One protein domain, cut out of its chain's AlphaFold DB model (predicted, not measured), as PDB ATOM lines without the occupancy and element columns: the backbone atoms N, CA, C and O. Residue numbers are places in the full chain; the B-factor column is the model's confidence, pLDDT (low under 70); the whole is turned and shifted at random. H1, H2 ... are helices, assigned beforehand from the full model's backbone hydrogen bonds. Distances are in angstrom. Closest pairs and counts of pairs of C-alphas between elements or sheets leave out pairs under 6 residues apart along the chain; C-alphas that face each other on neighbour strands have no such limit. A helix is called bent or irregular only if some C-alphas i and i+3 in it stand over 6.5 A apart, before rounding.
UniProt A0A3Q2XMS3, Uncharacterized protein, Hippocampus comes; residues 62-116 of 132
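What this domain is: This is residues 62 to 116 of the 132 residues of an uncharacterized protein of Hippocampus comes (UniProt A0A3Q2XMS3). A long, bent helix, H1, sticks out as an arm from a small head in which H2 and H4 stand side by side and run opposite ways, with the short H3 at the turn between them. Residues 62 to 84 stand free, and this arm leaves the head at nearly a right angle to H2, giving the outline its length. The printed part has 55 residues, with four named helices in the order H1, H2, H3, H4 and no named strand; its class is all helix. The whole is only just loose, close to extended, with a radius of gyration of the C-alphas of 15.1 A, and its C-alphas span 43 by 28 by 16 A.

Where its parts are: H1, residues 62 to 82, is the longest helix by residues, with 21. By its hydrogen bonds it was assigned as one helix, but it is bent: C-alphas 69 and 72 are 6.6 A apart. Its arm H1a, residues 62 to 69, begins with C-alpha 62 at (-54.574, 28.642, -42.231) and is 10.7 A long from first to last C-alpha. Its arm H1b, residues 72 to 82, is 15.4 A long and ends with C-alpha 82 at (-40.497, 39.636, -17.624). H2 has residues 85 to 92 and is 10.5 A long, and H3 has residues 95 to 98 and is 5.4 A long. H4, residues 100 to 115, is 22.9 A long and ends with C-alpha 115 at (-36.288, 42.798, -1.682).

How they stand to each other: H1a and H1b stand at a steep tilt of 45 degrees. H1a touches no helix and is apart from H2, H3 and H4. H1b and H2 only just touch, and only at the corner by their link, with 3 pairs of C-alphas within 8 A; the closest C-alphas, those of Ile 81 and Phe 87, are 7.1 A apart. The lines of H1b and H2 are about perpendicular, at 84 degrees. H1b is apart from H3 and from H4. H2 and H4 are near each other, with 9 pairs of C-alphas within 10 A. H2 and H3 meet only through their link. H3 and H4 touch only at the corner, where the closest C-alphas, those of Ile 96 and Ala 103, are 4.4 A apart; H4 touches H3 with residues 102 to 106 alone. In H1a, H1b, H2 and H4 every O i to N i+4 pair is within hydrogen-bond range, while H3, with 4 residues, is too short for such a pair.

The domain as a whole: The C-alphas of Ala 62 and Glu 115, the two farthest apart, are 46.7 A apart. Without residues 62 to 84, the body has 32 residues spanning 28 by 18 by 8 A. The printed part has no cut, and the links H1 to H2, H2 to H3 and H3 to H4 are tight. The mean pLDDT of the printed part is 94.7, and no printed residue is under 70.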
ATOM      1  N   ALA A  62     -56.032  28.716 -42.326       97.94
ATOM      2  CA  ALA A  62     -54.574  28.642 -42.231       97.94
ATOM      3  C   ALA A  62     -53.997  29.690 -41.260       97.94
ATOM      4  O   ALA A  62     -53.178  29.352 -40.415       97.94
ATOM      5  N   ILE A  63     -54.479  30.936 -41.333       97.06
ATOM      6  CA  ILE A  63     -54.013  32.031 -40.468       97.06
ATOM      7  C   ILE A  63     -54.498  31.822 -39.031       97.06
ATOM      8  O   ILE A  63     -53.746  32.053 -38.090       97.06
ATOM      9  N   PHE A  64     -55.735  31.346 -38.853       97.12
ATOM     10  CA  PHE A  64     -56.260  31.017 -37.528       97.12
ATOM     11  C   PHE A  64     -55.393  29.965 -36.820       97.12
ATOM     12  O   PHE A  64     -55.004  30.165 -35.674       97.12
ATOM     13  N   LEU A  65     -55.031  28.883 -37.517       97.75
ATOM     14  CA  LEU A  65     -54.168  27.841 -36.954       97.75
ATOM     15  C   LEU A  65     -52.754  28.356 -36.668       97.75
ATOM     16  O   LEU A  65     -52.223  28.094 -35.594       97.75
ATOM     17  N   GLN A  66     -52.180  29.160 -37.566       97.69
ATOM     18  CA  GLN A  66     -50.879  29.787 -37.332       97.69
ATOM     19  C   GLN A  66     -50.882  30.677 -36.075       97.69
ATOM     20  O   GLN A  66     -49.936  30.652 -35.288       97.69
ATOM     21  N   ALA A  67     -51.953  31.449 -35.858       96.75
ATOM     22  CA  ALA A  67     -52.109  32.274 -34.661       96.75
ATOM     23  C   ALA A  67     -52.216  31.426 -33.379       96.75
ATOM     24  O   ALA A  67     -51.703  31.820 -32.333       96.75
ATOM     25  N   MET A  68     -52.833  30.243 -33.457       97.06
ATOM     26  CA  MET A  68     -52.861  29.304 -32.333       97.06
ATOM     27  C   MET A  68     -51.471  28.729 -32.031       97.06
ATOM     28  O   MET A  68     -51.080  28.665 -30.868       97.06
ATOM     29  N   GLU A  69     -50.709  28.348 -33.058       96.88
ATOM     30  CA  GLU A  69     -49.363  27.780 -32.897       96.88
ATOM     31  C   GLU A  69     -48.382  28.782 -32.269       96.88
ATOM     32  O   GLU A  69     -47.610  28.431 -31.374       96.88
ATOM     33  N   VAL A  70     -48.439  30.058 -32.672       97.81
ATOM     34  CA  VAL A  70     -47.513  31.082 -32.163       97.81
ATOM     35  C   VAL A  70     -47.768  31.464 -30.696       97.81
ATOM     36  O   VAL A  70     -46.869  31.994 -30.040       97.81
ATOM     37  N   GLN A  71     -48.948  31.165 -30.141       97.31
ATOM     38  CA  GLN A  71     -49.319  31.543 -28.772       97.31
ATOM     39  C   GLN A  71     -48.330  31.013 -27.723       97.31
ATOM     40  O   GLN A  71     -47.979  31.728 -26.785       97.31
ATOM     41  N   ILE A  72     -47.835  29.782 -27.891       95.38
ATOM     42  CA  ILE A  72     -46.865  29.177 -26.963       95.38
ATOM     43  C   ILE A  72     -45.550  29.963 -26.985       95.38
ATOM     44  O   ILE A  72     -44.989  30.277 -25.934       95.38
ATOM     45  N   HIS A  73     -45.082  30.339 -28.175       96.94
ATOM     46  CA  HIS A  73     -43.863  31.125 -28.333       96.94
ATOM     47  C   HIS A  73     -44.007  32.528 -27.734       96.94
ATOM     48  O   HIS A  73     -43.087  32.987 -27.058       96.94
ATOM     49  N   PHE A  74     -45.163  33.180 -27.900       97.38
ATOM     50  CA  PHE A  74     -45.443  34.465 -27.253       97.38
ATOM     51  C   PHE A  74     -45.479  34.354 -25.727       97.38
ATOM     52  O   PHE A  74     -44.879  35.187 -25.054       97.38
ATOM     53  N   ASN A  75     -46.107  33.313 -25.173       96.50
ATOM     54  CA  ASN A  75     -46.131  33.099 -23.725       96.50
ATOM     55  C   ASN A  75     -44.707  32.946 -23.161       96.50
ATOM     56  O   ASN A  75     -44.364  33.581 -22.167       96.50
ATOM     57  N   MET A  76     -43.854  32.157 -23.828       96.00
ATOM     58  CA  MET A  76     -42.446  31.996 -23.442       96.00
ATOM     59  C   MET A  76     -41.645  33.291 -23.585       96.00
ATOM     60  O   MET A  76     -40.762  33.561 -22.771       96.00
ATOM     61  N   LEU A  77     -41.920  34.073 -24.628       96.88
ATOM     62  CA  LEU A  77     -41.272  35.358 -24.852       96.88
ATOM     63  C   LEU A  77     -41.600  36.333 -23.717       96.88
ATOM     64  O   LEU A  77     -40.686  36.920 -23.144       96.88
ATOM     65  N   VAL A  78     -42.883  36.457 -23.361       96.12
ATOM     66  CA  VAL A  78     -43.344  37.313 -22.261       96.12
ATOM     67  C   VAL A  78     -42.748  36.856 -20.929       96.12
ATOM     68  O   VAL A  78     -42.234  37.695 -20.193       96.12
ATOM     69  N   ASP A  79     -42.736  35.549 -20.640       93.69
ATOM     70  CA  ASP A  79     -42.120  35.001 -19.421       93.69
ATOM     71  C   ASP A  79     -40.632  35.370 -19.333       93.69
ATOM     72  O   ASP A  79     -40.202  35.974 -18.351       93.69
ATOM     73  N   LYS A  80     -39.851  35.096 -20.386       94.56
ATOM     74  CA  LYS A  80     -38.407  35.383 -20.406       94.56
ATOM     75  C   LYS A  80     -38.102  36.874 -20.288       94.56
ATOM     76  O   LYS A  80     -37.247  37.241 -19.491       94.56
ATOM     77  N   ILE A  81     -38.814  37.722 -21.034       95.19
ATOM     78  CA  ILE A  81     -38.642  39.180 -20.968       95.19
ATOM     79  C   ILE A  81     -39.001  39.702 -19.574       95.19
ATOM     80  O   ILE A  81     -38.277  40.524 -19.026       95.19
ATOM     81  N   SER A  82     -40.085  39.206 -18.968       92.06
ATOM     82  CA  SER A  82     -40.497  39.636 -17.624       92.06
ATOM     83  C   SER A  82     -39.463  39.315 -16.540       92.06
ATOM     84  O   SER A  82     -39.431  39.960 -15.493       92.06
ATOM     85  N   GLN A  83     -38.616  38.312 -16.781       89.44
ATOM     86  CA  GLN A  83     -37.587  37.874 -15.848       89.44
ATOM     87  C   GLN A  83     -36.236  38.564 -16.064       89.44
ATOM     88  O   GLN A  83     -35.364  38.383 -15.213       89.44
ATOM     89  N   ASP A  84     -36.081  39.338 -17.141       94.06
ATOM     90  CA  ASP A  84     -34.870  40.074 -17.503       94.06
ATOM     91  C   ASP A  84     -35.014  41.566 -17.128       94.06
ATOM     92  O   ASP A  84     -35.589  42.365 -17.881       94.06
ATOM     93  N   PRO A  85     -34.534  41.971 -15.936       91.69
ATOM     94  CA  PRO A  85     -34.696  43.338 -15.457       91.69
ATOM     95  C   PRO A  85     -33.870  44.350 -16.257       91.69
ATOM     96  O   PRO A  85     -34.295  45.499 -16.387       91.69
ATOM     97  N   ASP A  86     -32.727  43.933 -16.799       94.44
ATOM     98  CA  ASP A  86     -31.822  44.806 -17.545       94.44
ATOM     99  C   ASP A  86     -32.429  45.145 -18.905       94.44
ATOM    100  O   ASP A  86     -32.466  46.315 -19.302       94.44
ATOM    101  N   PHE A  87     -33.004  44.143 -19.577       95.75
ATOM    102  CA  PHE A  87     -33.754  44.354 -20.808       95.75
ATOM    103  C   PHE A  87     -34.939  45.302 -20.593       95.75
ATOM    104  O   PHE A  87     -35.101  46.262 -21.349       95.75
ATOM    105  N   LEU A  88     -35.749  45.083 -19.550       94.94
ATOM    106  CA  LEU A  88     -36.898  45.946 -19.250       94.94
ATOM    107  C   LEU A  88     -36.474  47.384 -18.929       94.94
ATOM    108  O   LEU A  88     -37.104  48.329 -19.403       94.94
ATOM    109  N   GLN A  89     -35.400  47.558 -18.154       93.88
ATOM    110  CA  GLN A  89     -34.854  48.873 -17.834       93.88
ATOM    111  C   GLN A  89     -34.396  49.613 -19.091       93.88
ATOM    112  O   GLN A  89     -34.691  50.801 -19.226       93.88
ATOM    113  N   ALA A  90     -33.688  48.929 -19.992       95.94
ATOM    114  CA  ALA A  90     -33.212  49.512 -21.240       95.94
ATOM    115  C   ALA A  90     -34.374  49.854 -22.185       95.94
ATOM    116  O   ALA A  90     -34.424  50.960 -22.721       95.94
ATOM    117  N   ALA A  91     -35.337  48.942 -22.342       95.12
ATOM    118  CA  ALA A  91     -36.481  49.119 -23.233       95.12
ATOM    119  C   ALA A  91     -37.429  50.243 -22.782       95.12
ATOM    120  O   ALA A  91     -38.015  50.926 -23.620       95.12
ATOM    121  N   LEU A  92     -37.582  50.452 -21.469       94.94
ATOM    122  CA  LEU A  92     -38.499  51.450 -20.908       94.94
ATOM    123  C   LEU A  92     -37.814  52.754 -20.485       94.94
ATOM    124  O   LEU A  92     -38.509  53.667 -20.036       94.94
ATOM    125  N   ALA A  93     -36.490  52.875 -20.635       93.69
ATOM    126  CA  ALA A  93     -35.703  53.998 -20.120       93.69
ATOM    127  C   ALA A  93     -36.232  55.372 -20.559       93.69
ATOM    128  O   ALA A  93     -36.318  56.278 -19.739       93.69
ATOM    129  N   SER A  94     -36.618  55.533 -21.827       95.06
ATOM    130  CA  SER A  94     -37.211  56.785 -22.312       95.06
ATOM    131  C   SER A  94     -38.651  56.958 -21.833       95.06
ATOM    132  O   SER A  94     -39.044  58.050 -21.436       95.06
ATOM    133  N   THR A  95     -39.438  55.883 -21.823       93.69
ATOM    134  CA  THR A  95     -40.869  55.914 -21.489       93.69
ATOM    135  C   THR A  95     -41.107  56.324 -20.039       93.69
ATOM    136  O   THR A  95     -41.956  57.171 -19.780       93.69
ATOM    137  N   ILE A  96     -40.312  55.815 -19.094       93.75
ATOM    138  CA  ILE A  96     -40.450  56.167 -17.669       93.75
ATOM    139  C   ILE A  96     -40.131  57.637 -17.372       93.75
ATOM    140  O   ILE A  96     -40.494  58.130 -16.311       93.75
ATOM    141  N   THR A  97     -39.438  58.337 -18.275       93.38
ATOM    142  CA  THR A  97     -39.133  59.767 -18.096       93.38
ATOM    143  C   THR A  97     -40.277  60.676 -18.531       93.38
ATOM    144  O   THR A  97     -40.326  61.824 -18.101       93.38
ATOM    145  N   VAL A  98     -41.184  60.172 -19.373       95.25
ATOM    146  CA  VAL A  98     -42.270  60.957 -19.979       95.25
ATOM    147  C   VAL A  98     -43.665  60.489 -19.561       95.25
ATOM    148  O   VAL A  98     -44.619  61.243 -19.729       95.25
ATOM    149  N   ASP A  99     -43.798  59.274 -19.018       96.75
ATOM    150  CA  ASP A  99     -45.065  58.709 -18.554       96.75
ATOM    151  C   ASP A  99     -45.018  58.327 -17.067       96.75
ATOM    152  O   ASP A  99     -44.429  57.318 -16.662       96.75
ATOM    153  N   ASP A 100     -45.714  59.120 -16.253       95.88
ATOM    154  CA  ASP A 100     -45.792  58.952 -14.801       95.88
ATOM    155  C   ASP A 100     -46.436  57.623 -14.386       95.88
ATOM    156  O   ASP A 100     -46.108  57.068 -13.329       95.88
ATOM    157  N   PHE A 101     -47.380  57.109 -15.179       97.06
ATOM    158  CA  PHE A 101     -48.050  55.849 -14.873       97.06
ATOM    159  C   PHE A 101     -47.075  54.673 -14.991       97.06
ATOM    160  O   PHE A 101     -46.880  53.925 -14.027       97.06
ATOM    161  N   THR A 102     -46.393  54.559 -16.130       95.75
ATOM    162  CA  THR A 102     -45.365  53.540 -16.367       95.75
ATOM    163  C   THR A 102     -44.200  53.696 -15.394       95.75
ATOM    164  O   THR A 102     -43.713  52.693 -14.870       95.75
ATOM    165  N   ALA A 103     -43.794  54.927 -15.058       96.06
ATOM    166  CA  ALA A 103     -42.752  55.175 -14.060       96.06
ATOM    167  C   ALA A 103     -43.107  54.583 -12.683       96.06
ATOM    168  O   ALA A 103     -42.268  53.955 -12.032       96.06
ATOM    169  N   LYS A 104     -44.366  54.728 -12.242       97.50
ATOM    170  CA  LYS A 104     -44.845  54.150 -10.973       97.50
ATOM    171  C   LYS A 104     -44.855  52.623 -11.003       97.50
ATOM    172  O   LYS A 104     -44.393  52.011 -10.040       97.50
ATOM    173  N   LEU A 105     -45.326  52.010 -12.093       96.50
ATOM    174  CA  LEU A 105     -45.293  50.550 -12.259       96.50
ATOM    175  C   LEU A 105     -43.857  50.018 -12.207       96.50
ATOM    176  O   LEU A 105     -43.558  49.060 -11.494       96.50
ATOM    177  N   PHE A 106     -42.946  50.688 -12.910       95.25
ATOM    178  CA  PHE A 106     -41.549  50.291 -12.963       95.25
ATOM    179  C   PHE A 106     -40.835  50.469 -11.611       95.25
ATOM    180  O   PHE A 106     -40.016  49.637 -11.222       95.25
ATOM    181  N   LYS A 107     -41.212  51.489 -10.828       95.38
ATOM    182  CA  LYS A 107     -40.725  51.668  -9.452       95.38
ATOM    183  C   LYS A 107     -41.125  50.506  -8.536       95.38
ATOM    184  O   LYS A 107     -40.293  50.054  -7.750       95.38
ATOM    185  N   ILE A 108     -42.363  50.009  -8.642       94.44
ATOM    186  CA  ILE A 108     -42.818  48.821  -7.893       94.44
ATOM    187  C   ILE A 108     -41.972  47.608  -8.286       94.44
ATOM    188  O   ILE A 108     -41.443  46.920  -7.415       94.44
ATOM    189  N   HIS A 109     -41.779  47.391  -9.589       92.69
ATOM    190  CA  HIS A 109     -40.947  46.305 -10.103       92.69
ATOM    191  C   HIS A 109     -39.514  46.347  -9.536       92.69
ATOM    192  O   HIS A 109     -39.032  45.351  -8.997       92.69
ATOM    193  N   GLN A 110     -38.854  47.510  -9.564       92.62
ATOM    194  CA  GLN A 110     -37.516  47.679  -8.984       92.62
ATOM    195  C   GLN A 110     -37.479  47.423  -7.473       92.62
ATOM    196  O   GLN A 110     -36.481  46.914  -6.963       92.62
ATOM    197  N   HIS A 111     -38.530  47.798  -6.741       93.56
ATOM    198  CA  HIS A 111     -38.596  47.577  -5.299       93.56
ATOM    199  C   HIS A 111     -38.651  46.082  -4.968       93.56
ATOM    200  O   HIS A 111     -37.822  45.608  -4.197       93.56
ATOM    201  N   VAL A 112     -39.527  45.331  -5.644       91.88
ATOM    202  CA  VAL A 112     -39.649  43.872  -5.476       91.88
ATOM    203  C   VAL A 112     -38.351  43.149  -5.847       91.88
ATOM    204  O   VAL A 112     -37.950  42.203  -5.174       91.88
ATOM    205  N   LEU A 113     -37.641  43.602  -6.887       89.56
ATOM    206  CA  LEU A 113     -36.337  43.033  -7.241       89.56
ATOM    207  C   LEU A 113     -35.281  43.243  -6.149       89.56
ATOM    208  O   LEU A 113     -34.480  42.344  -5.908       89.56
ATOM    209  N   LYS A 114     -35.284  44.406  -5.484       89.94
ATOM    210  CA  LYS A 114     -34.350  44.717  -4.387       89.94
ATOM    211  C   LYS A 114     -34.618  43.887  -3.136       89.94
ATOM    212  O   LYS A 114     -33.671  43.499  -2.463       89.94
ATOM    213  N   GLU A 115     -35.885  43.626  -2.827       88.25
ATOM    214  CA  GLU A 115     -36.288  42.798  -1.682       88.25
ATOM    215  C   GLU A 115     -36.018  41.301  -1.906       88.25
ATOM    216  O   GLU A 115     -35.956  40.527  -0.952       88.25
ATOM    217  N   GLY A 116     -35.802  40.897  -3.161       81.12
ATOM    218  CA  GLY A 116     -35.672  39.503  -3.562       81.12
ATOM    219  C   GLY A 116     -37.037  38.861  -3.815       81.12
ATOM    220  O   GLY A 116     -38.053  39.219  -3.225       81.12
TER     221      GLY A 116